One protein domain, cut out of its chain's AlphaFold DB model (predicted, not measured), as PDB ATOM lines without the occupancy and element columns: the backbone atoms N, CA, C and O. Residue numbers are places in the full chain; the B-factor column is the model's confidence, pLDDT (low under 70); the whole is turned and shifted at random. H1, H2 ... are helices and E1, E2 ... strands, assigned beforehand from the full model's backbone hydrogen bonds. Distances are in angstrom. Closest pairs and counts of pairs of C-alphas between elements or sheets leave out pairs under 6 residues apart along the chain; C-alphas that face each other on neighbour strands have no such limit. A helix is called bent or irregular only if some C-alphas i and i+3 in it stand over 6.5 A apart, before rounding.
ATOM      1  N   GLY A  69       2.267  25.283 -44.603       68.12
ATOM      2  CA  GLY A  69       3.588  24.655 -44.758       68.12
ATOM      3  C   GLY A  69       4.462  24.670 -43.497       68.12
ATOM      4  O   GLY A  69       5.485  23.995 -43.460       68.12
ATOM      5  N   ALA A  70       4.072  25.422 -42.470       70.94
ATOM      6  CA  ALA A  70       4.728  25.500 -41.169       70.94
ATOM      7  C   ALA A  70       4.022  24.663 -40.082       70.94
ATOM      8  O   ALA A  70       4.488  24.639 -38.935       70.94
ATOM      9  N   LEU A  71       2.914  23.991 -40.426       76.75
ATOM     10  CA  LEU A  71       2.271  22.992 -39.575       76.75
ATOM     11  C   LEU A  71       3.033  21.660 -39.638       76.75
ATOM     12  O   LEU A  71       3.556  21.300 -40.693       76.75
ATOM     13  N   PRO A  72       3.091  20.899 -38.532       82.19
ATOM     14  CA  PRO A  72       3.669  19.564 -38.553       82.19
ATOM     15  C   PRO A  72       2.849  18.624 -39.445       82.19
ATOM     16  O   PRO A  72       1.629  18.752 -39.551       82.19
ATOM     17  N   HIS A  73       3.514  17.638 -40.040       87.44
ATOM     18  CA  HIS A  73       2.831  16.518 -40.682       87.44
ATOM     19  C   HIS A  73       2.096  15.656 -39.655       87.44
ATOM     20  O   HIS A  73       2.515  15.543 -38.496       87.44
ATOM     21  N   VAL A  74       1.031  14.993 -40.102       89.00
ATOM     22  CA  VAL A  74       0.343  13.964 -39.318       89.00
ATOM     23  C   VAL A  74       1.332  12.869 -38.891       89.00
ATOM     24  O   VAL A  74       2.037  12.312 -39.737       89.00
ATOM     25  N   PRO A  75       1.387  12.505 -37.597       88.69
ATOM     26  CA  PRO A  75       2.251  11.426 -37.139       88.69
ATOM     27  C   PRO A  75       1.806  10.082 -37.728       88.69
ATOM     28  O   PRO A  75       0.618   9.760 -37.752       88.69
ATOM     29  N   ALA A  76       2.765   9.241 -38.123       89.38
ATOM     30  CA  ALA A  76       2.484   7.901 -38.656       89.38
ATOM     31  C   ALA A  76       1.737   6.989 -37.658       89.38
ATOM     32  O   ALA A  76       1.097   6.020 -38.054       89.38
ATOM     33  N   THR A  77       1.811   7.304 -36.365       90.44
ATOM     34  CA  THR A  77       1.158   6.583 -35.267       90.44
ATOM     35  C   THR A  77      -0.239   7.114 -34.935       90.44
ATOM     36  O   THR A  77      -0.770   6.771 -33.879       90.44
ATOM     37  N   LEU A  78      -0.829   7.980 -35.771       88.44
ATOM     38  CA  LEU A  78      -2.162   8.525 -35.522       88.44
ATOM     39  C   LEU A  78      -3.188   7.380 -35.389       88.44
ATOM     40  O   LEU A  78      -3.322   6.582 -36.323       88.44
ATOM     41  N   PRO A  79      -3.937   7.298 -34.272       92.00
ATOM     42  CA  PRO A  79      -4.973   6.289 -34.101       92.00
ATOM     43  C   PRO A  79      -5.986   6.308 -35.253       92.00
ATOM     44  O   PRO A  79      -6.404   7.376 -35.713       92.00
ATOM     45  N   SER A  80      -6.389   5.129 -35.732       92.00
ATOM     46  CA  SER A  80      -7.266   4.992 -36.907       92.00
ATOM     47  C   SER A  80      -8.624   5.668 -36.715       92.00
ATOM     48  O   SER A  80      -9.182   6.242 -37.648       92.00
ATOM     49  N   ASP A  81      -9.134   5.654 -35.489       91.88
ATOM     50  CA  ASP A  81     -10.373   6.295 -35.079       91.88
ATOM     51  C   ASP A  81     -10.252   7.826 -35.011       91.88
ATOM     52  O   ASP A  81     -11.246   8.527 -35.203       91.88
ATOM     53  N   MET A  82      -9.070   8.368 -34.708       90.81
ATOM     54  CA  MET A  82      -8.797   9.803 -34.818       90.81
ATOM     55  C   MET A  82      -8.667  10.201 -36.289       90.81
ATOM     56  O   MET A  82      -9.292  11.165 -36.718       90.81
ATOM     57  N   LYS A  83      -7.945   9.417 -37.093       92.12
ATOM     58  CA  LYS A  83      -7.829   9.660 -38.535       92.12
ATOM     59  C   LYS A  83      -9.198   9.686 -39.224       92.12
ATOM     60  O   LYS A  83      -9.483  10.619 -39.964       92.12
ATOM     61  N   ALA A  84     -10.062   8.713 -38.934       94.12
ATOM     62  CA  ALA A  84     -11.415   8.657 -39.489       94.12
ATOM     63  C   ALA A  84     -12.262   9.882 -39.103       94.12
ATOM     64  O   ALA A  84     -13.019  10.395 -39.925       94.12
ATOM     65  N   PHE A  85     -12.117  10.372 -37.868       94.12
ATOM     66  CA  PHE A  85     -12.776  11.596 -37.412       94.12
ATOM     67  C   PHE A  85     -12.295  12.826 -38.197       94.12
ATOM     68  O   PHE A  85     -13.118  13.599 -38.686       94.12
ATOM     69  N   LEU A  86     -10.981  12.974 -38.380       93.62
ATOM     70  CA  LEU A  86     -10.408  14.079 -39.151       93.62
ATOM     71  C   LEU A  86     -10.827  14.020 -40.624       93.62
ATOM     72  O   LEU A  86     -11.302  15.016 -41.159       93.62
ATOM     73  N   ASP A  87     -10.719  12.851 -41.261       94.94
ATOM     74  CA  ASP A  87     -11.112  12.641 -42.662       94.94
ATOM     75  C   ASP A  87     -12.585  13.004 -42.897       94.94
ATOM     76  O   ASP A  87     -12.930  13.605 -43.915       94.94
ATOM     77  N   LYS A  88     -13.457  12.669 -41.938       95.69
ATOM     78  CA  LYS A  88     -14.892  12.947 -42.012       95.69
ATOM     79  C   LYS A  88     -15.206  14.441 -41.943       95.69
ATOM     80  O   LYS A  88     -16.049  14.912 -42.707       95.69
ATOM     81  N   TYR A  89     -14.565  15.182 -41.037       94.31
ATOM     82  CA  TYR A  89     -14.954  16.566 -40.741       94.31
ATOM     83  C   TYR A  89     -14.074  17.641 -41.396       94.31
ATOM     84  O   TYR A  89     -14.530  18.773 -41.572       94.31
ATOM     85  N   GLN A  90     -12.870  17.305 -41.865       92.31
ATOM     86  CA  GLN A  90     -11.993  18.257 -42.555       92.31
ATOM     87  C   GLN A  90     -12.627  18.919 -43.795       92.31
ATOM     88  O   GLN A  90     -12.407  20.118 -43.985       92.31
ATOM     89  N   PRO A  91     -13.457  18.242 -44.621       92.06
ATOM     90  CA  PRO A  91     -14.156  18.909 -45.721       92.06
ATOM     91  C   PRO A  91     -15.040  20.084 -45.272       92.06
ATOM     92  O   PRO A  91     -15.186  21.052 -46.018       92.06
ATOM     93  N   TYR A  92     -15.606  20.029 -44.062       89.81
ATOM     94  CA  TYR A  92     -16.412  21.113 -43.493       89.81
ATOM     95  C   TYR A  92     -15.538  22.283 -43.038       89.81
ATOM     96  O   TYR A  92     -15.851  23.427 -43.361       89.81
ATOM     97  N   SER A  93     -14.408  22.009 -42.374       85.19
ATOM     98  CA  SER A  93     -13.417  23.042 -42.027       85.19
ATOM     99  C   SER A  93     -12.892  23.758 -43.275       85.19
ATOM    100  O   SER A  93     -12.911  24.985 -43.335       85.19
ATOM    101  N   ASN A  94     -12.554  23.017 -44.335       82.81
ATOM    102  CA  ASN A  94     -12.084  23.604 -45.593       82.81
ATOM    103  C   ASN A  94     -13.132  24.536 -46.232       82.81
ATOM    104  O   ASN A  94     -12.783  25.601 -46.742       82.81
ATOM    105  N   LYS A  95     -14.418  24.155 -46.197       79.12
ATOM    106  CA  LYS A  95     -15.519  25.016 -46.662       79.12
ATOM    107  C   LYS A  95     -15.654  26.265 -45.796       79.12
ATOM    108  O   LYS A  95     -15.783  27.360 -46.334       79.12
ATOM    109  N   ALA A  96     -15.597  26.107 -44.475       76.81
ATOM    110  CA  ALA A  96     -15.702  27.215 -43.534       76.81
ATOM    111  C   ALA A  96     -14.566  28.234 -43.712       76.81
ATOM    112  O   ALA A  96     -14.823  29.438 -43.777       76.81
ATOM    113  N   MET A  97     -13.339  27.750 -43.922       73.25
ATOM    114  CA  MET A  97     -12.172  28.564 -44.260       73.25
ATOM    115  C   MET A  97     -12.391  29.387 -45.537       73.25
ATOM    116  O   MET A  97     -12.064  30.565 -45.559       73.25
ATOM    117  N   GLY A  98     -12.997  28.818 -46.586       66.94
ATOM    118  CA  GLY A  98     -13.278  29.555 -47.827       66.94
ATOM    119  C   GLY A  98     -14.315  30.681 -47.683       66.94
ATOM    120  O   GLY A  98     -14.339  31.604 -48.495       66.94
ATOM    121  N   VAL A  99     -15.174  30.622 -46.660       66.31
ATOM    122  CA  VAL A  99     -16.235  31.616 -46.413       66.31
ATOM    123  C   VAL A  99     -15.766  32.713 -45.453       66.31
ATOM    124  O   VAL A  99     -15.966  33.901 -45.734       66.31
ATOM    125  N   ILE A 100     -15.151  32.310 -44.336       58.16
ATOM    126  CA  ILE A 100     -14.801  33.170 -43.192       58.16
ATOM    127  C   ILE A 100     -13.318  33.568 -43.194       58.16
ATOM    128  O   ILE A 100     -12.973  34.597 -42.620       58.16
ATOM    129  N   GLY A 101     -12.445  32.783 -43.830       53.53
ATOM    130  CA  GLY A 101     -11.005  33.015 -43.822       53.53
ATOM    131  C   GLY A 101     -10.614  34.378 -44.394       53.53
ATOM    132  O   GLY A 101     -11.215  34.868 -45.355       53.53
ATOM    133  N   SER A 102      -9.593  34.977 -43.778       48.38
ATOM    134  CA  SER A 102      -8.872  36.125 -44.330       48.38
ATOM    135  C   SER A 102      -8.234  35.737 -45.673       48.38
ATOM    136  O   SER A 102      -7.912  34.571 -45.907       48.38
ATOM    137  N   VAL A 103      -8.025  36.716 -46.556       41.56
ATOM    138  CA  VAL A 103      -7.304  36.512 -47.831       41.56
ATOM    139  C   VAL A 103      -5.802  36.255 -47.589       41.56
ATOM    140  O   VAL A 103      -5.105  35.767 -48.478       41.56
ATOM    141  N   ASN A 104      -5.314  36.523 -46.375       42.94
ATOM    142  CA  ASN A 104      -3.978  36.167 -45.911       42.94
ATOM    143  C   ASN A 104      -4.019  34.782 -45.246       42.94
ATOM    144  O   ASN A 104      -4.639  34.579 -44.199       42.94
ATOM    145  N   ASN A 105      -3.365  33.818 -45.890       44.19
ATOM    146  CA  ASN A 105      -3.349  32.388 -45.565       44.19
ATOM    147  C   ASN A 105      -2.515  32.035 -44.311       44.19
ATOM    148  O   ASN A 105      -2.108  30.882 -44.150       44.19
ATOM    149  N   ASP A 106      -2.271  32.988 -43.410       38.53
ATOM    150  CA  ASP A 106      -1.094  32.946 -42.532       38.53
ATOM    151  C   ASP A 106      -1.465  32.727 -41.058       38.53
ATOM    152  O   ASP A 106      -0.807  33.231 -40.152       38.53
ATOM    153  N   HIS A 107      -2.567  32.030 -40.767       50.22
ATOM    154  CA  HIS A 107      -3.134  32.015 -39.414       50.22
ATOM    155  C   HIS A 107      -3.602  30.615 -38.974       50.22
ATOM    156  O   HIS A 107      -4.799  30.365 -38.849       50.22
ATOM    157  N   PHE A 108      -2.670  29.692 -38.705       49.59
ATOM    158  CA  PHE A 108      -2.953  28.402 -38.050       49.59
ATOM    159  C   PHE A 108      -2.277  28.283 -36.669       49.59
ATOM    160  O   PHE A 108      -1.068  28.468 -36.545       49.59
ATOM    161  N   SER A 109      -3.014  27.948 -35.603       50.06
ATOM    162  CA  SER A 109      -2.360  27.608 -34.326       50.06
ATOM    163  C   SER A 109      -1.514  26.338 -34.490       50.06
ATOM    164  O   SER A 109      -1.957  25.380 -35.118       50.06
ATOM    165  N   LYS A 110      -0.318  26.302 -33.886       51.09
ATOM    166  CA  LYS A 110       0.527  25.091 -33.809       51.09
ATOM    167  C   LYS A 110       0.140  24.149 -32.656       51.09
ATOM    168  O   LYS A 110       0.892  23.227 -32.356       51.09
ATOM    169  N   SER A 111      -0.970  24.417 -31.971       58.22
ATOM    170  CA  SER A 111      -1.444  23.633 -30.826       58.22
ATOM    171  C   SER A 111      -2.428  22.541 -31.240       58.22
ATOM    172  O   SER A 111      -3.131  22.670 -32.244       58.22
ATOM    173  N   GLY A 112      -2.521  21.500 -30.420       72.38
ATOM    174  CA  GLY A 112      -3.468  20.408 -30.593       72.38
ATOM    175  C   GLY A 112      -3.304  19.587 -31.880       72.38
ATOM    176  O   GLY A 112      -2.196  19.284 -32.322       72.38
ATOM    177  N   HIS A 113      -4.424  19.200 -32.495       79.12
ATOM    178  CA  HIS A 113      -4.481  18.311 -33.666       79.12
ATOM    179  C   HIS A 113      -4.484  19.062 -35.010       79.12
ATOM    180  O   HIS A 113      -5.199  18.690 -35.944       79.12
ATOM    181  N   CYS A 114      -3.702  20.136 -35.106       80.00
ATOM    182  CA  CYS A 114      -3.577  20.955 -36.309       80.00
ATOM    183  C   CYS A 114      -2.327  20.552 -37.102       80.00
ATOM    184  O   CYS A 114      -1.199  20.863 -36.720       80.00
ATOM    185  N   TRP A 115      -2.542  19.857 -38.220       86.06
ATOM    186  CA  TRP A 115      -1.481  19.323 -39.079       86.06
ATOM    187  C   TRP A 115      -1.560  19.881 -40.495       86.06
ATOM    188  O   TRP A 115      -2.587  20.413 -40.909       86.06
ATOM    189  N   GLN A 116      -0.497  19.706 -41.274       84.44
ATOM    190  CA  GLN A 116      -0.460  20.124 -42.673       84.44
ATOM    191  C   GLN A 116      -1.576  19.471 -43.510       84.44
ATOM    192  O   GLN A 116      -2.165  20.115 -44.380       84.44
ATOM    193  N   GLU A 117      -1.901  18.208 -43.244       88.50
ATOM    194  CA  GLU A 117      -2.985  17.471 -43.898       88.50
ATOM    195  C   GLU A 117      -4.375  17.852 -43.355       88.50
ATOM    196  O   GLU A 117      -5.361  17.774 -44.088       88.50
ATOM    197  N   TYR A 118      -4.445  18.323 -42.104       87.50
ATOM    198  CA  TYR A 118      -5.678  18.705 -41.402       87.50
ATOM    199  C   TYR A 118      -5.559  20.107 -40.783       87.50
ATOM    200  O   TYR A 118      -5.546  20.256 -39.555       87.50
ATOM    201  N   PRO A 119      -5.446  21.155 -41.617       80.06
ATOM    202  CA  PRO A 119      -5.210  22.506 -41.133       80.06
ATOM    203  C   PRO A 119      -6.415  23.020 -40.324       80.06
ATOM    204  O   PRO A 119      -7.560  22.669 -40.611       80.06
ATOM    205  N   CYS A 120      -6.155  23.832 -39.299       72.69
ATOM    206  CA  CYS A 120      -7.165  24.517 -38.479       72.69
ATOM    207  C   CYS A 120      -7.163  26.018 -38.781       72.69
ATOM    208  O   CYS A 120      -6.214  26.698 -38.389       72.69
ATOM    209  N   PHE A 121      -8.175  26.571 -39.447       65.44
ATOM    210  CA  PHE A 121      -8.153  28.017 -39.704       65.44
ATOM    211  C   PHE A 121      -8.366  28.798 -38.397       65.44
ATOM    212  O   PHE A 121      -9.078  28.328 -37.508       65.44
ATOM    213  N   SER A 122      -7.713  29.961 -38.257       49.66
ATOM    214  CA  SER A 122      -7.747  30.760 -37.024       49.66
ATOM    215  C   SER A 122      -9.155  31.253 -36.719       49.66
ATOM    216  O   SER A 122      -9.599  32.318 -37.128       49.66
ATOM    217  N   VAL A 123      -9.841  30.454 -35.923       51.16
ATOM    218  CA  VAL A 123     -10.611  30.958 -34.803       51.16
ATOM    219  C   VAL A 123      -9.589  31.512 -33.800       51.16
ATOM    220  O   VAL A 123      -8.508  30.928 -33.660       51.16
ATOM    221  N   GLU A 124      -9.848  32.657 -33.160       51.28
ATOM    222  CA  GLU A 124      -8.994  33.140 -32.062       51.28
ATOM    223  C   GLU A 124      -8.764  31.970 -31.092       51.28
ATOM    224  O   GLU A 124      -9.711  31.212 -30.845       51.28
ATOM    225  N   ARG A 125      -7.514  31.742 -30.643       53.84
ATOM    226  CA  ARG A 125      -7.153  30.531 -29.881       53.84
ATOM    227  C   ARG A 125      -8.209  30.314 -28.799       53.84
ATOM    228  O   ARG A 125      -8.376  31.201 -27.959       53.84
ATOM    229  N   PRO A 126      -8.944  29.190 -28.833       57.47
ATOM    230  CA  PRO A 126     -10.128  29.090 -28.023       57.47
ATOM    231  C   PRO A 126      -9.742  29.152 -26.549       57.47
ATOM    232  O   PRO A 126      -8.775  28.514 -26.125       57.47
ATOM    233  N   ALA A 127     -10.470  29.947 -25.768       61.31
ATOM    234  CA  ALA A 127     -10.251  29.969 -24.334       61.31
ATOM    235  C   ALA A 127     -10.798  28.666 -23.745       61.31
ATOM    236  O   ALA A 127     -11.896  28.215 -24.086       61.31
ATOM    237  N   VAL A 128     -10.016  28.061 -22.864       67.25
ATOM    238  CA  VAL A 128     -10.321  26.780 -22.234       67.25
ATOM    239  C   VAL A 128     -10.513  26.989 -20.737       67.25
ATOM    240  O   VAL A 128      -9.809  27.787 -20.120       67.25
ATOM    241  N   THR A 129     -11.513  26.333 -20.150       69.31
ATOM    242  CA  THR A 129     -11.794  26.434 -18.709       69.31
ATOM    243  C   THR A 129     -12.411  25.152 -18.163       69.31
ATOM    244  O   THR A 129     -12.775  24.245 -18.914       69.31
ATOM    245  N   THR A 130     -12.555  25.092 -16.841       72.31
ATOM    246  CA  THR A 130     -13.287  24.044 -16.137       72.31
ATOM    247  C   THR A 130     -14.657  24.571 -15.708       72.31
ATOM    248  O   THR A 130     -14.763  25.437 -14.840       72.31
ATOM    249  N   ILE A 131     -15.728  24.026 -16.277       73.81
ATOM    250  CA  ILE A 131     -17.111  24.324 -15.902       73.81
ATOM    251  C   ILE A 131     -17.665  23.123 -15.138       73.81
ATOM    252  O   ILE A 131     -18.106  22.127 -15.712       73.81
ATOM    253  N   GLY A 132     -17.609  23.206 -13.809       73.50
ATOM    254  CA  GLY A 132     -18.042  22.130 -12.917       73.50
ATOM    255  C   GLY A 132     -17.098  20.922 -12.891       73.50
ATOM    256  O   GLY A 132     -15.992  20.952 -13.413       73.50
ATOM    257  N   ASN A 133     -17.541  19.829 -12.269       75.50
ATOM    258  CA  ASN A 133     -16.686  18.671 -11.959       75.50
ATOM    259  C   ASN A 133     -16.720  17.576 -13.045       75.50
ATOM    260  O   ASN A 133     -16.623  16.390 -12.730       75.50
ATOM    261  N   LYS A 134     -16.975  17.946 -14.302       76.19
ATOM    262  CA  LYS A 134     -17.141  16.999 -15.414       76.19
ATOM    263  C   LYS A 134     -15.828  16.777 -16.158       76.19
ATOM    264  O   LYS A 134     -14.983  17.668 -16.187       76.19
ATOM    265  N   GLU A 135     -15.694  15.598 -16.763       80.25
ATOM    266  CA  GLU A 135     -14.597  15.299 -17.686       80.25
ATOM    267  C   GLU A 135     -14.673  16.175 -18.938       80.25
ATOM    268  O   GLU A 135     -15.732  16.702 -19.283       80.25
ATOM    269  N   GLU A 136     -13.534  16.301 -19.611       79.44
ATOM    270  CA  GLU A 136     -13.418  16.976 -20.893       79.44
ATOM    271  C   GLU A 136     -14.326  16.361 -21.961       79.44
ATOM    272  O   GLU A 136     -14.536  15.144 -21.998       79.44
ATOM    273  N   VAL A 137     -14.858  17.217 -22.838       85.69
ATOM    274  CA  VAL A 137     -15.645  16.767 -23.984       85.69
ATOM    275  C   VAL A 137     -14.780  15.894 -24.892       85.69
ATOM    276  O   VAL A 137     -13.744  16.318 -25.397       85.69
ATOM    277  N   LYS A 138     -15.228  14.663 -25.126       88.00
ATOM    278  CA  LYS A 138     -14.512  13.654 -25.907       88.00
ATOM    279  C   LYS A 138     -14.904  13.702 -27.380       88.00
ATOM    280  O   LYS A 138     -15.996  14.130 -27.758       88.00
ATOM    281  N   LYS A 139     -14.018  13.180 -28.227       90.38
ATOM    282  CA  LYS A 139     -14.179  13.112 -29.688       90.38
ATOM    283  C   LYS A 139     -15.506  12.492 -30.137       90.38
ATOM    284  O   LYS A 139     -16.116  12.974 -31.084       90.38
ATOM    285  N   ASP A 140     -15.949  11.411 -29.503       91.81
ATOM    286  CA  ASP A 140     -17.214  10.740 -29.821       91.81
ATOM    287  C   ASP A 140     -18.429  11.620 -29.492       91.81
ATOM    288  O   ASP A 140     -19.408  11.639 -30.242       91.81
ATOM    289  N   GLN A 141     -18.344  12.412 -28.424       92.50
ATOM    290  CA  GLN A 141     -19.366  13.390 -28.054       92.50
ATOM    291  C   GLN A 141     -19.413  14.538 -29.068       92.50
ATOM    292  O   GLN A 141     -20.489  14.893 -29.553       92.50
ATOM    293  N   VAL A 142     -18.246  15.052 -29.474       92.06
ATOM    294  CA  VAL A 142     -18.147  16.068 -30.535       92.06
ATOM    295  C   VAL A 142     -18.665  15.531 -31.859       92.06
ATOM    296  O   VAL A 142     -19.469  16.195 -32.505       92.06
ATOM    297  N   SER A 143     -18.281  14.315 -32.253       94.88
ATOM    298  CA  SER A 143     -18.781  13.698 -33.485       94.88
ATOM    299  C   SER A 143     -20.304  13.622 -33.490       94.88
ATOM    300  O   SER A 143     -20.910  13.955 -34.500       94.88
ATOM    301  N   ALA A 144     -20.935  13.242 -32.376       95.38
ATOM    302  CA  ALA A 144     -22.391  13.164 -32.302       95.38
ATOM    303  C   ALA A 144     -23.068  14.537 -32.492       95.38
ATOM    304  O   ALA A 144     -24.094  14.631 -33.167       95.38
ATOM    305  N   ILE A 145     -22.478  15.607 -31.946       94.88
ATOM    306  CA  ILE A 145     -22.933  16.987 -32.172       94.88
ATOM    307  C   ILE A 145     -22.761  17.380 -33.645       94.88
ATOM    308  O   ILE A 145     -23.714  17.858 -34.262       94.88
ATOM    309  N   LEU A 146     -21.574  17.165 -34.220       95.06
ATOM    310  CA  LEU A 146     -21.265  17.528 -35.607       95.06
ATOM    311  C   LEU A 146     -22.161  16.784 -36.607       95.06
ATOM    312  O   LEU A 146     -22.671  17.398 -37.548       95.06
ATOM    313  N   ASP A 147     -22.407  15.494 -36.375       95.69
ATOM    314  CA  ASP A 147     -23.336  14.669 -37.152       95.69
ATOM    315  C   ASP A 147     -24.762  15.212 -37.089       95.69
ATOM    316  O   ASP A 147     -25.451  15.299 -38.105       95.69
ATOM    317  N   SER A 148     -25.213  15.645 -35.911       93.50
ATOM    318  CA  SER A 148     -26.555  16.204 -35.800       93.50
ATOM    319  C   SER A 148     -26.699  17.583 -36.435       93.50
ATOM    320  O   SER A 148     -27.801  17.895 -36.881       93.50
ATOM    321  N   ILE A 149     -25.658  18.416 -36.442       92.56
ATOM    322  CA  ILE A 149     -25.698  19.734 -37.095       92.56
ATOM    323  C   ILE A 149     -25.715  19.552 -38.611       92.56
ATOM    324  O   ILE A 149     -26.571  20.106 -39.295       92.56
ATOM    325  N   SER A 150     -24.803  18.722 -39.123       91.31
ATOM    326  CA  SER A 150     -24.664  18.453 -40.558       91.31
ATOM    327  C   SER A 150     -25.836  17.667 -41.160       91.31
ATOM    328  O   SER A 150     -26.007  17.672 -42.377       91.31
ATOM    329  N   GLY A 151     -26.683  17.046 -40.330       89.81
ATOM    330  CA  GLY A 151     -27.927  16.401 -40.760       89.81
ATOM    331  C   GLY A 151     -29.003  17.358 -41.297       89.81
ATOM    332  O   GLY A 151     -29.934  16.904 -41.961       89.81
ATOM    333  N   SER A 152     -28.872  18.666 -41.055       89.00
ATOM    334  CA  SER A 152     -29.751  19.712 -41.593       89.00
ATOM    335  C   SER A 152     -28.953  20.676 -42.474       89.00
ATOM    336  O   SER A 152     -27.796  20.940 -42.158       89.00
ATOM    337  N   PRO A 153     -29.532  21.266 -43.536       86.31
ATOM    338  CA  PRO A 153     -28.812  22.218 -44.390       86.31
ATOM    339  C   PRO A 153     -28.486  23.534 -43.669       86.31
ATOM    340  O   PRO A 153     -27.464  24.160 -43.942       86.31
ATOM    341  N   THR A 154     -29.349  23.943 -42.737       85.19
ATOM    342  CA  THR A 154     -29.209  25.183 -41.976       85.19
ATOM    343  C   THR A 154     -29.524  24.977 -40.501       85.19
ATOM    344  O   THR A 154     -30.354  24.137 -40.145       85.19
ATOM    345  N   VAL A 155     -28.929  25.820 -39.663       85.38
ATOM    346  CA  VAL A 155     -29.237  25.977 -38.241       85.38
ATOM    347  C   VAL A 155     -29.938  27.310 -38.022       85.38
ATOM    348  O   VAL A 155     -29.476  28.343 -38.503       85.38
ATOM    349  N   GLU A 156     -31.048  27.298 -37.291       84.50
ATOM    350  CA  GLU A 156     -31.756  28.513 -36.894       84.50
ATOM    351  C   GLU A 156     -31.210  29.036 -35.557       84.50
ATOM    352  O   GLU A 156     -31.140  28.303 -34.568       84.50
ATOM    353  N   ILE A 157     -30.837  30.314 -35.531       83.56
ATOM    354  CA  ILE A 157     -30.511  31.072 -34.325       83.56
ATOM    355  C   ILE A 157     -31.731  31.933 -34.001       83.56
ATOM    356  O   ILE A 157     -31.941  32.984 -34.607       83.56
ATOM    357  N   SER A 158     -32.561  31.498 -33.059       78.44
ATOM    358  CA  SER A 158     -33.792  32.229 -32.720       78.44
ATOM    359  C   SER A 158     -34.171  32.189 -31.248       78.44
ATOM    360  O   SER A 158     -35.081  32.911 -30.838       78.44
ATOM    361  N   GLN A 159     -33.474  31.399 -30.429       73.12
ATOM    362  CA  GLN A 159     -33.803  31.286 -29.018       73.12
ATOM    363  C   GLN A 159     -33.137  32.406 -28.225       73.12
ATOM    364  O   GLN A 159     -31.921  32.437 -28.076       73.12
ATOM    365  N   THR A 160     -33.921  33.312 -27.653       64.19
ATOM    366  CA  THR A 160     -33.395  34.252 -26.659       64.19
ATOM    367  C   THR A 160     -33.041  33.480 -25.387       64.19
ATOM    368  O   THR A 160     -33.876  32.759 -24.833       64.19
ATOM    369  N   ASN A 161     -31.801  33.605 -24.914       60.47
ATOM    370  CA  ASN A 161     -31.410  33.003 -23.641       60.47
ATOM    371  C   ASN A 161     -32.134  33.728 -22.497       60.47
ATOM    372  O   ASN A 161     -32.134  34.957 -22.432       60.47
ATOM    373  N   SER A 162     -32.734  32.981 -21.568       50.41
ATOM    374  CA  SER A 162     -33.372  33.571 -20.389       50.41
ATOM    375  C   SER A 162     -32.321  34.313 -19.553       50.41
ATOM    376  O   SER A 162     -31.533  33.673 -18.858       50.41
ATOM    377  N   GLY A 163     -32.292  35.645 -19.648       50.75
ATOM    378  CA  GLY A 163     -31.317  36.499 -18.962       50.75
ATOM    379  C   GLY A 163     -30.334  37.250 -19.869       50.75
ATOM    380  O   GLY A 163     -29.456  37.925 -19.341       50.75
ATOM    381  N   ASN A 164     -30.457  37.180 -21.202       54.03
ATOM    382  CA  ASN A 164     -29.604  37.950 -22.110       54.03
ATOM    383  C   ASN A 164     -30.358  38.389 -23.394       54.03
ATOM    384  O   ASN A 164     -31.174  37.616 -23.894       54.03
ATOM    385  N   PRO A 165     -30.099  39.592 -23.951       58.31
ATOM    386  CA  PRO A 165     -30.693  40.048 -25.218       58.31
ATOM    387  C   PRO A 165     -30.270  39.269 -26.485       58.31
ATOM    388  O   PRO A 165     -30.818  39.528 -27.555       58.31
ATOM    389  N   TYR A 166     -29.305  38.351 -26.415       70.06
ATOM    390  CA  TYR A 166     -28.789  37.626 -27.576       70.06
ATOM    391  C   TYR A 166     -29.581  36.359 -27.889       70.06
ATOM    392  O   TYR A 166     -30.005  35.610 -27.001       70.06
ATOM    393  N   ASN A 167     -29.709  36.095 -29.188       78.31
ATOM    394  CA  ASN A 167     -30.237  34.840 -29.694       78.31
ATOM    395  C   ASN A 167     -29.148  33.770 -29.651       78.31
ATOM    396  O   ASN A 167     -27.949  34.050 -29.764       78.31
ATOM    397  N   SER A 168     -29.579  32.531 -29.485       83.75
ATOM    398  CA  SER A 168     -28.702  31.388 -29.412       83.75
ATOM    399  C   SER A 168     -29.269  30.189 -30.149       83.75
ATOM    400  O   SER A 168     -30.465  30.083 -30.437       83.75
ATOM    401  N   PHE A 169     -28.355  29.280 -30.447       87.06
ATOM    402  CA  PHE A 169     -28.639  27.895 -30.753       87.06
ATOM    403  C   PHE A 169     -27.948  27.039 -29.698       87.06
ATOM    404  O   PHE A 169     -26.762  27.230 -29.419       87.06
ATOM    405  N   VAL A 170     -28.691  26.105 -29.106       90.56
ATOM    406  CA  VAL A 170     -28.172  25.169 -28.108       90.56
ATOM    407  C   VAL A 170     -28.481  23.754 -28.562       90.56
ATOM    408  O   VAL A 170     -29.630  23.416 -28.852       90.56
ATOM    409  N   LYS A 171     -27.455  22.908 -28.600       91.44
ATOM    410  CA  LYS A 171     -27.581  21.497 -28.952       91.44
ATOM    411  C   LYS A 171     -26.833  20.641 -27.949       91.44
ATOM    412  O   LYS A 171     -25.612  20.721 -27.859       91.44
ATOM    413  N   THR A 172     -27.565  19.781 -27.253       93.19
ATOM    414  CA  THR A 172     -26.998  18.785 -26.340       93.19
ATOM    415  C   THR A 172     -27.102  17.402 -26.963       93.19
ATOM    416  O   THR A 172     -28.175  17.007 -27.423       93.19
ATOM    417  N   GLN A 173     -25.990  16.672 -27.007       94.19
ATOM    418  CA  GLN A 173     -25.944  15.315 -27.531       94.19
ATOM    419  C   GLN A 173     -24.766  14.528 -26.954       94.19
ATOM    420  O   GLN A 173     -23.663  15.051 -26.830       94.19
ATOM    421  N   ASN A 174     -25.013  13.256 -26.629       93.75
ATOM    422  CA  ASN A 174     -24.014  12.318 -26.108       93.75
ATOM    423  C   ASN A 174     -23.174  12.890 -24.942       93.75
ATOM    424  O   ASN A 174     -21.961  12.709 -24.892       93.75
ATOM    425  N   GLY A 175     -23.792  13.620 -24.008       90.50
ATOM    426  CA  GLY A 175     -23.085  14.170 -22.848       90.50
ATOM    427  C   GLY A 175     -22.268  15.440 -23.112       90.50
ATOM    428  O   GLY A 175     -21.514  15.850 -22.231       90.50
ATOM    429  N   ALA A 176     -22.410  16.079 -24.275       91.69
ATOM    430  CA  ALA A 176     -21.807  17.372 -24.590       91.69
ATOM    431  C   ALA A 176     -22.869  18.374 -25.053       91.69
ATOM    432  O   ALA A 176     -23.913  17.995 -25.582       91.69
ATOM    433  N   THR A 177     -22.612  19.662 -24.849       92.56
ATOM    434  CA  THR A 177     -23.487  20.759 -25.262       92.56
ATOM    435  C   THR A 177     -22.703  21.776 -26.075       92.56
ATOM    436  O   THR A 177     -21.694  22.302 -25.615       92.56
ATOM    437  N   LEU A 178     -23.199  22.057 -27.278       92.12
ATOM    438  CA  LEU A 178     -22.797  23.183 -28.106       92.12
ATOM    439  C   LEU A 178     -23.758  24.345 -27.857       92.12
ATOM    440  O   LEU A 178     -24.974  24.178 -27.984       92.12
ATOM    441  N   GLN A 179     -23.210  25.520 -27.576       89.62
ATOM    442  CA  GLN A 179     -23.937  26.780 -27.545       89.62
ATOM    443  C   GLN A 179     -23.316  27.755 -28.547       89.62
ATOM    444  O   GLN A 179     -22.109  27.985 -28.553       89.62
ATOM    445  N   VAL A 180     -24.157  28.330 -29.397       85.81
ATOM    446  CA  VAL A 180     -23.794  29.352 -30.381       85.81
ATOM    447  C   VAL A 180     -24.590  30.599 -30.054       85.81
ATOM    448  O   VAL A 180     -25.806  30.520 -29.910       85.81
ATOM    449  N   ILE A 181     -23.922  31.739 -29.935       81.19
ATOM    450  CA  ILE A 181     -24.542  33.040 -29.672       81.19
ATOM    451  C   ILE A 181     -24.320  33.903 -30.906       81.19
ATOM    452  O   ILE A 181     -23.181  34.086 -31.338       81.19
ATOM    453  N   ALA A 182     -25.400  34.410 -31.494       76.38
ATOM    454  CA  ALA A 182     -25.364  35.140 -32.758       76.38
ATOM    455  C   ALA A 182     -26.615  36.023 -32.935       76.38
ATOM    456  O   ALA A 182     -27.592  35.875 -32.192       76.38
ATOM    457  N   PRO A 183     -26.620  36.952 -33.910       73.81
ATOM    458  CA  PRO A 183     -27.849  37.611 -34.344       73.81
ATOM    459  C   PRO A 183     -28.920  36.595 -34.759       73.81
ATOM    460  O   PRO A 183     -28.603  35.474 -35.160       73.81
ATOM    461  N   LYS A 184     -30.197  36.991 -34.676       76.25
ATOM    462  CA  LYS A 184     -31.297  36.141 -35.139       76.25
ATOM    463  C   LYS A 184     -31.127  35.863 -36.632       76.25
ATOM    464  O   LYS A 184     -30.894  36.793 -37.398       76.25
ATOM    465  N   GLY A 185     -31.294  34.615 -37.048       76.69
ATOM    466  CA  GLY A 185     -31.203  34.256 -38.458       76.69
ATOM    467  C   GLY A 185     -30.952  32.776 -38.677       76.69
ATOM    468  O   GLY A 185     -31.114  31.960 -37.773       76.69
ATOM    469  N   THR A 186     -30.551  32.437 -39.895       81.44
ATOM    470  CA  THR A 186     -30.143  31.086 -40.270       81.44
ATOM    471  C   THR A 186     -28.672  31.065 -40.651       81.44
ATOM    472  O   THR A 186     -28.122  32.024 -41.190       81.44
ATOM    473  N   VAL A 187     -28.026  29.951 -40.341       78.94
ATOM    474  CA  VAL A 187     -26.602  29.716 -40.554       78.94
ATOM    475  C   VAL A 187     -26.451  28.434 -41.358       78.94
ATOM    476  O   VAL A 187     -27.145  27.457 -41.085       78.94
ATOM    477  N   ASP A 188     -25.542  28.414 -42.330       82.56
ATOM    478  CA  ASP A 188     -25.190  27.185 -43.045       82.56
ATOM    479  C   ASP A 188     -24.606  26.155 -42.063       82.56
ATOM    480  O   ASP A 188     -23.625  26.422 -41.361       82.56
ATOM    481  N   SER A 189     -25.202  24.965 -41.995       86.31
ATOM    482  CA  SER A 189     -24.763  23.945 -41.041       86.31
ATOM    483  C   SER A 189     -23.342  23.465 -41.313       86.31
ATOM    484  O   SER A 189     -22.619  23.175 -40.367       86.31
ATOM    485  N   ASN A 190     -22.904  23.416 -42.575       84.81
ATOM    486  CA  ASN A 190     -21.544  22.996 -42.907       84.81
ATOM    487  C   ASN A 190     -20.514  23.985 -42.364       84.81
ATOM    488  O   ASN A 190     -19.447  23.573 -41.908       84.81
ATOM    489  N   LEU A 191     -20.847  25.277 -42.413       80.88
ATOM    490  CA  LEU A 191     -20.035  26.350 -41.852       80.88
ATOM    491  C   LEU A 191     -19.866  26.163 -40.343       80.88
ATOM    492  O   LEU A 191     -18.740  26.124 -39.845       80.88
ATOM    493  N   LEU A 192     -20.981  25.982 -39.629       84.38
ATOM    494  CA  LEU A 192     -20.967  25.779 -38.183       84.38
ATOM    495  C   LEU A 192     -20.236  24.483 -37.797       84.38
ATOM    496  O   LEU A 192     -19.408  24.495 -36.890       84.38
ATOM    497  N   THR A 193     -20.482  23.383 -38.515       89.62
ATOM    498  CA  THR A 193     -19.774  22.107 -38.333       89.62
ATOM    499  C   THR A 193     -18.263  22.286 -38.483       89.62
ATOM    500  O   THR A 193     -17.511  21.805 -37.639       89.62
ATOM    501  N   GLY A 194     -17.806  23.005 -39.515       86.19
ATOM    502  CA  GLY A 194     -16.383  23.264 -39.738       86.19
ATOM    503  C   GLY A 194     -15.733  24.057 -38.603       86.19
ATOM    504  O   GLY A 194     -14.658  23.688 -38.138       86.19
ATOM    505  N   MET A 195     -16.411  25.096 -38.109       81.88
ATOM    506  CA  MET A 195     -15.912  25.917 -36.998       81.88
ATOM    507  C   MET A 195     -15.836  25.149 -35.677       81.88
ATOM    508  O   MET A 195     -14.835  25.239 -34.971       81.88
ATOM    509  N   VAL A 196     -16.873  24.377 -35.338       87.19
ATOM    510  CA  VAL A 196     -16.898  23.577 -34.100       87.19
ATOM    511  C   VAL A 196     -15.842  22.469 -34.147       87.19
ATOM    512  O   VAL A 196     -15.186  22.202 -33.143       87.19
ATOM    513  N   PHE A 197     -15.636  21.855 -35.314       88.44
ATOM    514  CA  PHE A 197     -14.579  20.867 -35.517       88.44
ATOM    515  C   PHE A 197     -13.178  21.459 -35.311       88.44
ATOM    516  O   PHE A 197     -12.373  20.874 -34.586       88.44
ATOM    517  N   ASP A 198     -12.889  22.627 -35.887       82.00
ATOM    518  CA  ASP A 198     -11.589  23.282 -35.708       82.00
ATOM    519  C   ASP A 198     -11.373  23.745 -34.263       82.00
ATOM    520  O   ASP A 198     -10.282  23.561 -33.724       82.00
ATOM    521  N   MET A 199     -12.421  24.235 -33.595       80.69
ATOM    522  CA  MET A 199     -12.378  24.546 -32.163       80.69
ATOM    523  C   MET A 199     -11.986  23.319 -31.323       80.69
ATOM    524  O   MET A 199     -11.142  23.436 -30.438       80.69
ATOM    525  N   PHE A 200     -12.546  22.141 -31.617       84.12
ATOM    526  CA  PHE A 200     -12.192  20.903 -30.916       84.12
ATOM    527  C   PHE A 200     -10.748  20.456 -31.196       84.12
ATOM    528  O   PHE A 200     -10.041  20.066 -30.270       84.12
ATOM    529  N   LYS A 201     -10.260  20.557 -32.442       83.06
ATOM    530  CA  LYS A 201      -8.852  20.236 -32.761       83.06
ATOM    531  C   LYS A 201      -7.863  21.084 -31.955       83.06
ATOM    532  O   LYS A 201      -6.799  20.588 -31.590       83.06
ATOM    533  N   LEU A 202      -8.219  22.337 -31.667       75.06
ATOM    534  CA  LEU A 202      -7.388  23.290 -30.926       75.06
ATOM    535  C   LEU A 202      -7.360  23.059 -29.407       75.06
ATOM    536  O   LEU A 202      -6.481  23.598 -28.740       75.06
ATOM    537  N   GLN A 203      -8.288  22.269 -28.865       70.81
ATOM    538  CA  GLN A 203      -8.461  22.049 -27.426       70.81
ATOM    539  C   GLN A 203      -7.318  21.222 -26.781       70.81
ATOM    540  O   GLN A 203      -7.171  21.210 -25.565       70.81
ATOM    541  N   SER A 204      -6.468  20.554 -27.571       56.50
ATOM    542  CA  SER A 204      -5.836  19.282 -27.168       56.50
ATOM    543  C   SER A 204      -4.575  19.293 -26.270       56.50
ATOM    544  O   SER A 204      -3.857  18.296 -26.274       56.50
ATOM    545  N   ASP A 205      -4.291  20.320 -25.464       53.44
ATOM    546  CA  ASP A 205      -3.039  20.331 -24.670       53.44
ATOM    547  C   ASP A 205      -3.208  20.442 -23.139       53.44
ATOM    548  O   ASP A 205      -2.203  20.433 -22.426       53.44
ATOM    549  N   ASP A 206      -4.435  20.497 -22.596       57.69
ATOM    550  CA  ASP A 206      -4.634  20.633 -21.142       57.69
ATOM    551  C   ASP A 206      -5.839  19.851 -20.582       57.69
ATOM    552  O   ASP A 206      -6.980  20.317 -20.590       57.69
ATOM    553  N   ALA A 207      -5.552  18.685 -19.988       58.09
ATOM    554  CA  ALA A 207      -6.532  17.814 -19.329       58.09
ATOM    555  C   ALA A 207      -7.183  18.423 -18.066       58.09
ATOM    556  O   ALA A 207      -8.066  17.803 -17.469       58.09
ATOM    557  N   SER A 208      -6.742  19.602 -17.609       63.94
ATOM    558  CA  SER A 208      -7.418  20.343 -16.536       63.94
ATOM    559  C   SER A 208      -8.645  21.118 -17.025       63.94
ATOM    560  O   SER A 208      -9.442  21.601 -16.215       63.94
ATOM    561  N   THR A 209      -8.840  21.205 -18.340       68.00
ATOM    562  CA  THR A 209      -9.934  21.946 -18.966       68.00
ATOM    563  C   THR A 209     -11.022  20.991 -19.439       68.00
ATOM    564  O   THR A 209     -10.746  19.855 -19.813       68.00
ATOM    565  N   ASN A 210     -12.287  21.411 -19.364       69.88
ATOM    566  CA  ASN A 210     -13.405  20.584 -19.828       69.88
ATOM    567  C   ASN A 210     -14.355  21.298 -20.793       69.88
ATOM    568  O   ASN A 210     -15.233  20.655 -21.364       69.88
ATOM    569  N   ALA A 211     -14.167  22.599 -20.988       68.50
ATOM    570  CA  ALA A 211     -14.940  23.426 -21.888       68.50
ATOM    571  C   ALA A 211     -14.013  24.255 -22.772       68.50
ATOM    572  O   ALA A 211     -12.961  24.726 -22.331       68.50
ATOM    573  N   VAL A 212     -14.449  24.476 -24.006       70.31
ATOM    574  CA  VAL A 212     -13.732  25.235 -25.025       70.31
ATOM    575  C   VAL A 212     -14.665  26.299 -25.598       70.31
ATOM    576  O   VAL A 212     -15.830  26.022 -25.893       70.31
ATOM    577  N   ARG A 213     -14.186  27.541 -25.712       70.19
ATOM    578  CA  ARG A 213     -14.914  28.630 -26.371       70.19
ATOM    579  C   ARG A 213     -14.062  29.240 -27.459       70.19
ATOM    580  O   ARG A 213     -12.898  29.552 -27.255       70.19
ATOM    581  N   ALA A 214     -14.693  29.488 -28.578       65.75
ATOM    582  CA  ALA A 214     -14.195  30.262 -29.681       65.75
ATOM    583  C   ALA A 214     -14.876  31.631 -29.651       65.75
ATOM    584  O   ALA A 214     -16.103  31.723 -29.777       65.75
ATOM    585  N   ILE A 215     -14.079  32.684 -29.487       56.44
ATOM    586  CA  ILE A 215     -14.533  34.062 -29.653       56.44
ATOM    587  C   ILE A 215     -13.988  34.578 -30.989       56.44
ATOM    588  O   ILE A 215     -12.970  34.122 -31.497       56.44
ATOM    589  N   GLN A 216     -14.795  35.427 -31.610       55.66
ATOM    590  CA  GLN A 216     -14.531  36.253 -32.781       55.66
ATOM    591  C   GLN A 216     -13.095  36.219 -33.368       55.66
ATOM    592  O   GLN A 216     -12.219  36.956 -32.936       55.66
ATOM    593  N   ALA A 217     -12.895  35.503 -34.480       42.84
ATOM    594  CA  ALA A 217     -11.791  35.821 -35.389       42.84
ATOM    595  C   ALA A 217     -12.093  37.140 -36.119       42.84
ATOM    596  O   ALA A 217     -13.229  37.374 -36.555       42.84
ATOM    597  N   GLN A 218     -11.100  38.022 -36.251       41.69
ATOM    598  CA  GLN A 218     -11.229  39.200 -37.107       41.69
ATOM    599  C   GLN A 218     -11.514  38.732 -38.542       41.69
ATOM    600  O   GLN A 218     -10.830  37.861 -39.067       41.69
ATOM    601  N   THR A 219     -12.560  39.280 -39.159       38.31
ATOM    602  CA  THR A 219     -12.880  39.031 -40.569       38.31
ATOM    603  C   THR A 219     -12.643  40.322 -41.334       38.31
ATOM    604  O   THR A 219     -13.074  41.391 -40.890       38.31
ATOM    605  N   ASP A 220     -11.954  40.230 -42.471       41.47
ATOM    606  CA  ASP A 220     -11.640  41.359 -43.350       41.47
ATOM    607  C   ASP A 220     -12.923  41.940 -43.971       41.47
ATOM    608  O   ASP A 220     -13.327  41.598 -45.082       41.47
ATOM    609  N   GLY A 221     -13.614  42.798 -43.220       40.62
ATOM    610  CA  GLY A 221     -14.722  43.617 -43.715       40.62
ATOM    611  C   GLY A 221     -16.029  42.884 -44.049       40.62
ATOM    612  O   GLY A 221     -16.913  43.501 -44.640       40.62
ATOM    613  N   LYS A 222     -16.197  41.605 -43.683       44.22
ATOM    614  CA  LYS A 222     -17.452  40.850 -43.885       44.22
ATOM    615  C   LYS A 222     -18.372  40.888 -42.657       44.22
ATOM    616  O   LYS A 222     -17.936  41.101 -41.526       44.22
ATOM    617  N   ALA A 223     -19.670  40.663 -42.887       47.56
ATOM    618  CA  ALA A 223     -20.661  40.518 -41.822       47.56
ATOM    619  C   ALA A 223     -20.334  39.300 -40.939       47.56
ATOM    620  O   ALA A 223     -20.045  38.213 -41.438       47.56
ATOM    621  N   ARG A 224     -20.366  39.502 -39.618       59.03
ATOM    622  CA  ARG A 224     -19.976  38.513 -38.605       59.03
ATOM    623  C   ARG A 224     -21.122  37.519 -38.374       59.03
ATOM    624  O   ARG A 224     -22.181  37.967 -37.937       59.03
ATOM    625  N   PRO A 225     -20.941  36.206 -38.610       58.12
ATOM    626  CA  PRO A 225     -22.027  35.248 -38.415       58.12
ATOM    627  C   PRO A 225     -22.267  34.899 -36.938       58.12
ATOM    628  O   PRO A 225     -23.389  34.552 -36.586       58.12
ATOM    629  N   PHE A 226     -21.255  35.020 -36.064       71.25
ATOM    630  CA  PHE A 226     -21.345  34.605 -34.655       71.25
ATOM    631  C   PHE A 226     -20.686  35.601 -33.697       71.25
ATOM    632  O   PHE A 226     -19.678  36.224 -34.028       71.25
ATOM    633  N   LEU A 227     -21.255  35.712 -32.496       70.12
ATOM    634  CA  LEU A 227     -20.680  36.428 -31.355       70.12
ATOM    635  C   LEU A 227     -19.797  35.494 -30.515       70.12
ATOM    636  O   LEU A 227     -18.696  35.879 -30.134       70.12
ATOM    637  N   ALA A 228     -20.257  34.264 -30.268       76.88
ATOM    638  CA  ALA A 228     -19.495  33.237 -29.559       76.88
ATOM    639  C   ALA A 228     -19.931  31.824 -29.966       76.88
ATOM    640  O   ALA A 228     -21.099  31.593 -30.295       76.88
ATOM    641  N   ILE A 229     -18.998  30.876 -29.900       83.38
ATOM    642  CA  ILE A 229     -19.251  29.437 -30.032       83.38
ATOM    643  C   ILE A 229     -18.576  28.746 -28.852       83.38
ATOM    644  O   ILE A 229     -17.415  29.018 -28.565       83.38
ATOM    645  N   CYS A 230     -19.271  27.847 -28.171       86.12
ATOM    646  CA  CYS A 230     -18.723  27.156 -27.009       86.12
ATOM    647  C   CYS A 230     -19.221  25.725 -26.940       86.12
ATOM    648  O   CYS A 230     -20.368  25.423 -27.266       86.12
ATOM    649  N   LEU A 231     -18.343  24.849 -26.479       88.56
ATOM    650  CA  LEU A 231     -18.579  23.429 -26.315       88.56
ATOM    651  C   LEU A 231     -18.162  23.038 -24.899       88.56
ATOM    652  O   LEU A 231     -17.045  23.321 -24.470       88.56
ATOM    653  N   TYR A 232     -19.077  22.417 -24.165       87.94
ATOM    654  CA  TYR A 232     -18.885  22.056 -22.762       87.94
ATOM    655  C   TYR A 232     -19.646  20.769 -22.409       87.94
ATOM    656  O   TYR A 232     -20.536  20.356 -23.159       87.94
ATOM    657  N   PRO A 233     -19.334  20.107 -21.283       88.50
ATOM    658  CA  PRO A 233     -19.989  18.865 -20.898       88.50
ATOM    659  C   PRO A 233     -21.446  19.114 -20.499       88.50
ATOM    660  O   PRO A 233     -21.795  20.139 -19.909       88.50
ATOM    661  N   GLU A 234     -22.317  18.156 -20.785       90.06
ATOM    662  CA  GLU A 234     -23.711  18.213 -20.358       90.06
ATOM    663  C   GLU A 234     -23.832  18.275 -18.824       90.06
ATOM    664  O   GLU A 234     -23.118  17.598 -18.073       90.06
ATOM    665  N   GLY A 235     -24.772  19.096 -18.351       83.69
ATOM    666  CA  GLY A 235     -25.004  19.314 -16.923       83.69
ATOM    667  C   GLY A 235     -24.060  20.331 -16.278       83.69
ATOM    668  O   GLY A 235     -24.081  20.466 -15.056       83.69
ATOM    669  N   ALA A 236     -23.257  21.051 -17.067       82.19
ATOM    670  CA  ALA A 236     -22.608  22.278 -16.622       82.19
ATOM    671  C   ALA A 236     -23.642  23.269 -16.053       82.19
ATOM    672  O   ALA A 236     -24.764  23.375 -16.558       82.19
ATOM    673  N   ASP A 237     -23.266  23.997 -14.997       79.94
ATOM    674  CA  ASP A 237     -24.119  25.043 -14.428       79.94
ATOM    675  C   ASP A 237     -24.458  26.092 -15.498       79.94
ATOM    676  O   ASP A 237     -23.569  26.589 -16.188       79.94
ATOM    677  N   LYS A 238     -25.746  26.429 -15.640       72.56
ATOM    678  CA  LYS A 238     -26.236  27.271 -16.742       72.56
ATOM    679  C   LYS A 238     -25.614  28.664 -16.729       72.56
ATOM    680  O   LYS A 238     -25.306  29.191 -17.792       72.56
ATOM    681  N   VAL A 239     -25.439  29.250 -15.544       73.06
ATOM    682  CA  VAL A 239     -24.865  30.594 -15.391       73.06
ATOM    683  C   VAL A 239     -23.378  30.560 -15.714       73.06
ATOM    684  O   VAL A 239     -22.899  31.382 -16.486       73.06
ATOM    685  N   SER A 240     -22.659  29.566 -15.198       74.31
ATOM    686  CA  SER A 240     -21.230  29.379 -15.462       74.31
ATOM    687  C   SER A 240     -20.949  29.099 -16.940       74.31
ATOM    688  O   SER A 240     -20.054  29.710 -17.515       74.31
ATOM    689  N   ALA A 241     -21.740  28.227 -17.573       75.69
ATOM    690  CA  ALA A 241     -21.641  27.923 -18.998       75.69
ATOM    691  C   ALA A 241     -21.923  29.157 -19.857       75.69
ATOM    692  O   ALA A 241     -21.177  29.454 -20.788       75.69
ATOM    693  N   PHE A 242     -22.957  29.916 -19.497       75.12
ATOM    694  CA  PHE A 242     -23.300  31.142 -20.193       75.12
ATOM    695  C   PHE A 242     -22.202  32.206 -20.069       75.12
ATOM    696  O   PHE A 242     -21.756  32.735 -21.086       75.12
ATOM    697  N   ASN A 243     -21.721  32.476 -18.852       71.69
ATOM    698  CA  ASN A 243     -20.652  33.444 -18.589       71.69
ATOM    699  C   ASN A 243     -19.357  33.056 -19.303       71.69
ATOM    700  O   ASN A 243     -18.719  33.899 -19.934       71.69
ATOM    701  N   PHE A 244     -19.017  31.765 -19.293       75.06
ATOM    702  CA  PHE A 244     -17.915  31.246 -20.090       75.06
ATOM    703  C   PHE A 244     -18.100  31.567 -21.572       75.06
ATOM    704  O   PHE A 244     -17.188  32.116 -22.185       75.06
ATOM    705  N   CYS A 245     -19.274  31.269 -22.128       76.12
ATOM    706  CA  CYS A 245     -19.585  31.490 -23.532       76.12
ATOM    707  C   CYS A 245     -19.428  32.944 -23.977       76.12
ATOM    708  O   CYS A 245     -18.845  33.200 -25.026       76.12
ATOM    709  N   ILE A 246     -19.927  33.895 -23.188       73.75
ATOM    710  CA  ILE A 246     -19.833  35.324 -23.518       73.75
ATOM    711  C   ILE A 246     -18.484  35.951 -23.130       73.75
ATOM    712  O   ILE A 246     -18.246  37.109 -23.458       73.75
ATOM    713  N   GLY A 247     -17.602  35.202 -22.460       63.16
ATOM    714  CA  GLY A 247     -16.294  35.688 -22.020       63.16
ATOM    715  C   GLY A 247     -16.328  36.582 -20.779       63.16
ATOM    716  O   GLY A 247     -15.407  37.370 -20.587       63.16
ATOM    717  N   ASP A 248     -17.359  36.463 -19.942       57.91
ATOM    718  CA  ASP A 248     -17.529  37.263 -18.732       57.91
ATOM    719  C   ASP A 248     -16.945  36.547 -17.510       57.91
ATOM    720  O   ASP A 248     -17.441  35.507 -17.069       57.91
ATOM    721  N   GLU A 249     -15.858  37.092 -16.974       51.00
ATOM    722  CA  GLU A 249     -15.123  36.512 -15.852       51.00
ATOM    723  C   GLU A 249     -15.331  37.219 -14.506       51.00
ATOM    724  O   GLU A 249     -14.733  36.801 -13.514       51.00
ATOM    725  N   GLN A 250     -16.159  38.265 -14.400       39.81
ATOM    726  CA  GLN A 250     -16.251  39.020 -13.143       39.81
ATOM    727  C   GLN A 250     -17.668  39.064 -12.560       39.81
ATOM    728  O   GLN A 250     -18.535  39.818 -12.980       39.81
ATOM    729  N   ASN A 251     -17.874  38.286 -11.490       35.00
ATOM    730  CA  ASN A 251     -18.971  38.456 -10.528       35.00
ATOM    731  C   ASN A 251     -20.400  38.475 -11.106       35.00
ATOM    732  O   ASN A 251     -21.260  39.193 -10.595       35.00
ATOM    733  N   GLY A 252     -20.681  37.670 -12.137       33.56
ATOM    734  CA  GLY A 252     -22.051  37.445 -12.619       33.56
ATOM    735  C   GLY A 252     -22.781  38.714 -13.066       33.56
ATOM    736  O   GLY A 252     -24.011  38.737 -13.062       33.56
TER     737      GLY A 252
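Overview. This is residues 69 to 252 of the 290 residues of an uncharacterized protein of Lophiostoma macrostomum CBS 122681 (UniProt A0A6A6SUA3). A twisted sheet of five strands forms a wall between helices: H2 and H3 pack side by side on one face, and the shorter H4 packs on the other. H1 is a bent helix beyond H3, away from the sheet, and E2 and E5 make a small two-stranded ladder near the end of the sheet where E3 begins and E4 ends. The printed part has 184 residues, with four named helices and seven named strands in the order H1 E1 H2 E2 E3 E4 E5 H3 E6 E7 H4, and its class is mixed, helices and strands. The large sheet runs E1 - E6 - E7 - E4 - E3, all antiparallel. The whole is compact and rounded, with a radius of gyration of the C-alphas of 15.6 A and spans of 47 by 39 by 33 A.

Arrangement. H1, residues 80 to 100, was assigned as one helix by its hydrogen bonds but is bent: C-alphas 88 and 91 are 7.1 A apart. Its arms, H1a with residues 80 to 88 and H1b with residues 91 to 100, stand at a steep tilt of 43 degrees. E1, residues 127 to 129, is an edge strand and the antiparallel neighbour of E6, residues 211 to 215; N 127 and O 213 are 2.9 A apart, within hydrogen-bond range. H2, residues 139 to 150, is close to H1a but not clearly touching, with the closest C-alphas, of Phe 85 and Ser 143, 7.5 A apart. E2, residues 154 to 157, pairs antiparallel with E5, residues 185 to 188, N 155 and O 187 being 2.8 A apart. E3, residues 167 to 173, is the other edge strand and forms a hairpin with E4, residues 176 to 182; N 171 and O 178 are 2.9 A apart. The closest C-alphas of E2 and E3, of Ile 157 and Phe 169, are 5.1 A apart. H2 is on the large sheet at a height of 8.6 A, over E3 and, only just, with 3 C-alphas, over E4. H3, residues 189 to 202, touches H1b about perpendicular at 79 degrees, closest at the C-alphas of Ser 93 and Gly 194, 3.8 A apart. It also touches H2, opposite ways at a shallow tilt of 17 degrees, closest at the C-alphas of Ser 150 and Ser 189, 5.5 A apart. H3 is on the same face as H2, at a height of 9.6 A. E7, residues 228 to 233, forms a hairpin with E6, where N 214 and O 229 are 2.8 A apart, and is also the neighbour of E4, where N 179 and O 230 are 2.9 A apart. H4, residues 238 to 246, is on the opposite face, over E7 at a height of 8.7 A, and runs along the strands. Every O i to N i+4 pair is within hydrogen-bond range in H1a, H1b, H2, H3 and H4.

Along the chain. H1a begins at C-alpha 80, at (-7.266, 4.992, -36.907), and measures 12.1 A; H1b measures 14.5 A. H2 measures 16.0 A, E3 20.1 A and E4 19.9 A. H3 measures 20.1 A and begins at C-alpha 189, at (-24.763, 23.945, -41.041). E7 measures 16.8 A, and H4 measures 12.3 A and ends at C-alpha 246, at (-19.833, 35.324, -23.518).

Size, cuts and confidence. The two C-alphas farthest apart, of Ala 76 and Gly 163, are 48.5 A apart. The printed part has no cut. The links H1 to E1, with 26 residues, and E6 to E7, with 12, are long. The mean pLDDT of the printed part is 74.9, and 56 residues are under 70, among them residues 98 to 111 and 214 to 225.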